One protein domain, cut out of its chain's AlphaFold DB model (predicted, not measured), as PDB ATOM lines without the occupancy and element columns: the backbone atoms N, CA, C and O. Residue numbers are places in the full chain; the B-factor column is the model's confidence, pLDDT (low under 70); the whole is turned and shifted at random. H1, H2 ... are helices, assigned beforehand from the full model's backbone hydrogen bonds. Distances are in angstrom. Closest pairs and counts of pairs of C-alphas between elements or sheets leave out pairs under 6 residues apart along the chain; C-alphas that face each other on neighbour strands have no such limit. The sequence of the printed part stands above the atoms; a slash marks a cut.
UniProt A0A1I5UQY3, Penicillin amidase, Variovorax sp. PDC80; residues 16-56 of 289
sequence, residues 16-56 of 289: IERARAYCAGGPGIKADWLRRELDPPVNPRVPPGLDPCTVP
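AT A GLANCE: This is residues 16 to 56 of the 289 residues of the protein "Penicillin amidase" of Variovorax sp. PDC80 (UniProt A0A1I5UQY3). There is little regular structure here: two short helices, H1 and then H2, touch, and a long stretch with no named element, residues 36 to 56, swings out from H2 to Pro 40 and loops back past H1, so that the two printed ends come near each other. The printed part has 41 residues, of which 15 are in the two named helices, with no named strand; the class is all helix. It is compact, with a radius of gyration of the C-alphas of 9.9 A and spans of 27 by 18 by 15 A.

IN THESE COORDINATES: H1 covers residues 16 to 25, 14.4 A long, from C-alpha 16 at (156.558, 155.879, 258.932). H2 covers residues 31 to 35, ending with C-alpha 35 at (161.670, 146.588, 253.266).

HOW THE PARTS SIT: H1 and H2 touch; their closest C-alphas, of Arg 18 and Asp 32, are 6.0 A apart. A tight link of 5 residues joins them. In both helices every O i to N i+4 pair is within hydrogen-bond range.

THE WHOLE: The two C-alphas farthest apart, of Pro 40 and Thr 54, are 28.0 A apart; those of Ile 16 and Pro 56 are 8.6 A apart. The printed part has no cut. Its mean pLDDT is 85.6, with Gly 28 under 70.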
ATOM      1  N   ILE A  16     155.551 155.229 258.081       93.56
ATOM      2  CA  ILE A  16     156.558 155.879 258.932       93.56
ATOM      3  C   ILE A  16     157.967 155.375 258.582       93.56
ATOM      4  O   ILE A  16     158.887 156.179 258.411       93.56
ATOM      5  N   GLU A  17     158.152 154.061 258.426       91.00
ATOM      6  CA  GLU A  17     159.454 153.498 258.048       91.00
ATOM      7  C   GLU A  17     159.882 153.897 256.636       91.00
ATOM      8  O   GLU A  17     161.064 154.157 256.410       91.00
ATOM      9  N   ARG A  18     158.932 154.032 255.707       90.56
ATOM     10  CA  ARG A  18     159.184 154.575 254.369       90.56
ATOM     11  C   ARG A  18     159.777 155.979 254.464       90.56
ATOM     12  O   ARG A  18     160.823 156.239 253.874       90.56
ATOM     13  N   ALA A  19     159.190 156.873 255.262       91.62
ATOM     14  CA  ALA A  19     159.744 158.213 255.472       91.62
ATOM     15  C   ALA A  19     161.169 158.175 256.063       91.62
ATOM     16  O   ALA A  19     162.045 158.921 255.615       91.62
ATOM     17  N   ARG A  20     161.445 157.266 257.007       91.69
ATOM     18  CA  ARG A  20     162.793 157.082 257.581       91.69
ATOM     19  C   ARG A  20     163.806 156.578 256.555       91.69
ATOM     20  O   ARG A  20     164.928 157.081 256.528       91.69
ATOM     21  N   ALA A  21     163.424 155.636 255.693       90.69
ATOM     22  CA  ALA A  21     164.281 155.141 254.616       90.69
ATOM     23  C   ALA A  21     164.665 156.269 253.645       90.69
ATOM     24  O   ALA A  21     165.833 156.410 253.284       90.69
ATOM     25  N   TYR A  22     163.705 157.126 253.289       90.62
ATOM     26  CA  TYR A  22     163.949 158.306 252.455       90.62
ATOM     27  C   TYR A  22     164.801 159.371 253.154       90.62
ATOM     28  O   TYR A  22     165.611 160.017 252.495       90.62
ATOM     29  N   CYS A  23     164.664 159.544 254.471       91.81
ATOM     30  CA  CYS A  23     165.551 160.419 255.239       91.81
ATOM     31  C   CYS A  23     167.008 159.926 255.205       91.81
ATOM     32  O   CYS A  23     167.917 160.704 254.934       91.81
ATOM     33  N   ALA A  24     167.231 158.630 255.450       90.38
ATOM     34  CA  ALA A  24     168.575 158.053 255.501       90.38
ATOM     35  C   ALA A  24     169.249 157.966 254.122       90.38
ATOM     36  O   ALA A  24     170.468 158.057 254.016       90.38
ATOM     37  N   GLY A  25     168.453 157.753 253.074       87.19
ATOM     38  CA  GLY A  25     168.930 157.431 251.735       87.19
ATOM     39  C   GLY A  25     168.824 158.526 250.681       87.19
ATOM     40  O   GLY A  25     169.411 158.393 249.609       87.19
ATOM     41  N   GLY A  26     168.051 159.575 250.956       81.38
ATOM     42  CA  GLY A  26     167.677 160.593 249.982       81.38
ATOM     43  C   GLY A  26     166.569 160.154 249.004       81.38
ATOM     44  O   GLY A  26     166.141 158.994 248.985       81.38
ATOM     45  N   PRO A  27     166.058 161.091 248.181       72.12
ATOM     46  CA  PRO A  27     165.009 160.809 247.201       72.12
ATOM     47  C   PRO A  27     165.432 159.761 246.162       72.12
ATOM     48  O   PRO A  27     166.523 159.838 245.604       72.12
ATOM     49  N   GLY A  28     164.543 158.816 245.848       68.38
ATOM     50  CA  GLY A  28     164.781 157.796 244.818       68.38
ATOM     51  C   GLY A  28     165.567 156.572 245.296       68.38
ATOM     52  O   GLY A  28     165.943 155.733 244.475       68.38
ATOM     53  N   ILE A  29     165.803 156.439 246.607       74.94
ATOM     54  CA  ILE A  29     166.444 155.250 247.161       74.94
ATOM     55  C   ILE A  29     165.563 154.001 246.970       74.94
ATOM     56  O   ILE A  29     164.391 153.972 247.339       74.94
ATOM     57  N   LYS A  30     166.152 152.922 246.435       77.00
ATOM     58  CA  LYS A  30     165.487 151.611 246.285       77.00
ATOM     59  C   LYS A  30     165.421 150.792 247.584       77.00
ATOM     60  O   LYS A  30     164.873 149.700 247.590       77.00
ATOM     61  N   ALA A  31     165.979 151.300 248.679       76.75
ATOM     62  CA  ALA A  31     166.047 150.604 249.963       76.75
ATOM     63  C   ALA A  31     164.665 150.344 250.565       76.75
ATOM     64  O   ALA A  31     164.484 149.350 251.257       76.75
ATOM     65  N   ASP A  32     163.675 151.188 250.274       80.06
ATOM     66  CA  ASP A  32     162.321 150.916 250.739       80.06
ATOM     67  C   ASP A  32     161.708 149.672 250.062       80.06
ATOM     68  O   ASP A  32     161.025 148.909 250.736       80.06
ATOM     69  N   TRP A  33     162.067 149.369 248.805       78.81
ATOM     70  CA  TRP A  33     161.668 148.114 248.148       78.81
ATOM     71  C   TRP A  33     162.242 146.876 248.857       78.81
ATOM     72  O   TRP A  33     161.570 145.854 248.928       78.81
ATOM     73  N   LEU A  34     163.439 146.975 249.457       79.25
ATOM     74  CA  LEU A  34     164.005 145.890 250.277       79.25
ATOM     75  C   LEU A  34     163.207 145.650 251.566       79.25
ATOM     76  O   LEU A  34     163.250 144.552 252.114       79.25
ATOM     77  N   ARG A  35     162.508 146.674 252.066       83.62
ATOM     78  CA  ARG A  35     161.670 146.588 253.266       83.62
ATOM     79  C   ARG A  35     160.250 146.138 252.926       83.62
ATOM     80  O   ARG A  35     159.680 145.315 253.637       83.62
ATOM     81  N   ARG A  36     159.652 146.721 251.883       82.44
ATOM     82  CA  ARG A  36     158.264 146.479 251.489       82.44
ATOM     83  C   ARG A  36     158.070 146.715 249.995       82.44
ATOM     84  O   ARG A  36     158.106 147.849 249.526       82.44
ATOM     85  N   GLU A  37     157.778 145.645 249.269       81.94
ATOM     86  CA  GLU A  37     157.306 145.752 247.894       81.94
ATOM     87  C   GLU A  37     155.896 146.364 247.854       81.94
ATOM     88  O   GLU A  37     155.048 146.069 248.700       81.94
ATOM     89  N   LEU A  38     155.670 147.252 246.884       81.75
ATOM     90  CA  LEU A  38     154.365 147.840 246.598       81.75
ATOM     91  C   LEU A  38     153.734 147.108 245.414       81.75
ATOM     92  O   LEU A  38     154.380 146.969 244.375       81.75
ATOM     93  N   ASP A  39     152.481 146.685 245.573       80.19
ATOM     94  CA  ASP A  39     151.679 146.042 244.530       80.19
ATOM     95  C   ASP A  39     150.334 146.786 244.368       80.19
ATOM     96  O   ASP A  39     149.592 146.901 245.350       80.19
ATOM     97  N   PRO A  40     150.010 147.328 243.175       84.00
ATOM     98  CA  PRO A  40     150.833 147.336 241.959       84.00
ATOM     99  C   PRO A  40     152.156 148.100 242.145       84.00
ATOM    100  O   PRO A  40     152.251 148.937 243.044       84.00
ATOM    101  N   PRO A  41     153.177 147.866 241.297       84.38
ATOM    102  CA  PRO A  41     154.448 148.572 241.400       84.38
ATOM    103  C   PRO A  41     154.264 150.091 241.284       84.38
ATOM    104  O   PRO A  41     153.925 150.614 240.221       84.38
ATOM    105  N   VAL A  42     154.540 150.811 242.373       83.69
ATOM    106  CA  VAL A  42     154.572 152.279 242.412       83.69
ATOM    107  C   VAL A  42     155.952 152.729 242.870       83.69
ATOM    108  O   VAL A  42     156.526 152.143 243.783       83.69
ATOM    109  N   ASN A  43     156.497 153.780 242.252       83.50
ATOM    110  CA  ASN A  43     157.724 154.417 242.729       83.50
ATOM    111  C   ASN A  43     157.356 155.572 243.677       83.50
ATOM    112  O   ASN A  43     156.845 156.590 243.186       83.50
ATOM    113  N   PRO A  44     157.571 155.447 245.002       84.75
ATOM    114  CA  PRO A  44     157.196 156.493 245.941       84.75
ATOM    115  C   PRO A  44     157.963 157.786 245.653       84.75
ATOM    116  O   PRO A  44     159.090 157.783 245.156       84.75
ATOM    117  N   ARG A  45     157.344 158.925 245.958       86.62
ATOM    118  CA  ARG A  45     157.961 160.243 245.792       86.62
ATOM    119  C   ARG A  45     157.788 161.039 247.066       86.62
ATOM    120  O   ARG A  45     156.725 161.004 247.675       86.62
ATOM    121  N   VAL A  46     158.818 161.798 247.429       88.44
ATOM    122  CA  VAL A  46     158.714 162.768 248.521       88.44
ATOM    123  C   VAL A  46     157.835 163.933 248.045       88.44
ATOM    124  O   VAL A  46     158.172 164.556 247.032       88.44
ATOM    125  N   PRO A  47     156.716 164.236 248.726       86.44
ATOM    126  CA  PRO A  47     155.877 165.374 248.380       86.44
ATOM    127  C   PRO A  47     156.652 166.701 248.454       86.44
ATOM    128  O   PRO A  47     157.465 166.882 249.365       86.44
ATOM    129  N   PRO A  48     156.389 167.667 247.553       85.56
ATOM    130  CA  PRO A  48     157.017 168.983 247.621       85.56
ATOM    131  C   PRO A  48     156.822 169.646 248.991       85.56
ATOM    132  O   PRO A  48     155.704 169.737 249.496       85.56
ATOM    133  N   GLY A  49     157.915 170.130 249.585       84.38
ATOM    134  CA  GLY A  49     157.895 170.797 250.891       84.38
ATOM    135  C   GLY A  49     157.857 169.862 252.105       84.38
ATOM    136  O   GLY A  49     157.893 170.358 253.233       84.38
ATOM    137  N   LEU A  50     157.825 168.538 251.907       88.56
ATOM    138  CA  LEU A  50     158.054 167.572 252.978       88.56
ATOM    139  C   LEU A  50     159.542 167.221 253.049       88.56
ATOM    140  O   LEU A  50     160.116 166.726 252.086       88.56
ATOM    141  N   ASP A  51     160.145 167.431 254.215       91.81
ATOM    142  CA  ASP A  51     161.435 166.838 254.559       91.81
ATOM    143  C   ASP A  51     161.180 165.533 255.342       91.81
ATOM    144  O   ASP A  51     160.689 165.605 256.476       91.81
ATOM    145  N   PRO A  52     161.490 164.344 254.790       92.06
ATOM    146  CA  PRO A  52     161.259 163.070 255.471       92.06
ATOM    147  C   PRO A  52     161.969 162.962 256.827       92.06
ATOM    148  O   PRO A  52     161.452 162.311 257.733       92.06
ATOM    149  N   CYS A  53     163.105 163.643 257.013       93.12
ATOM    150  CA  CYS A  53     163.859 163.624 258.270       93.12
ATOM    151  C   CYS A  53     163.165 164.362 259.414       93.12
ATOM    152  O   CYS A  53     163.521 164.197 260.579       93.12
ATOM    153  N   THR A  54     162.158 165.170 259.098       92.56
ATOM    154  CA  THR A  54     161.400 165.940 260.088       92.56
ATOM    155  C   THR A  54     160.112 165.245 260.533       92.56
ATOM    156  O   THR A  54     159.353 165.825 261.309       92.56
ATOM    157  N   VAL A  55     159.847 164.025 260.050       95.12
ATOM    158  CA  VAL A  55     158.716 163.197 260.487       95.12
ATOM    159  C   VAL A  55     159.035 162.586 261.868       95.12
ATOM    160  O   VAL A  55     160.007 161.839 261.986       95.12
ATOM    161  N   PRO A  56     158.239 162.867 262.919       96.50
ATOM    162  CA  PRO A  56     158.469 162.393 264.287       96.50
ATOM    163  C   PRO A  56     158.048 160.922 264.428       96.50
ATOM    164  O   PRO A  56     156.969 160.587 264.919       96.50
TER     165      PRO A  56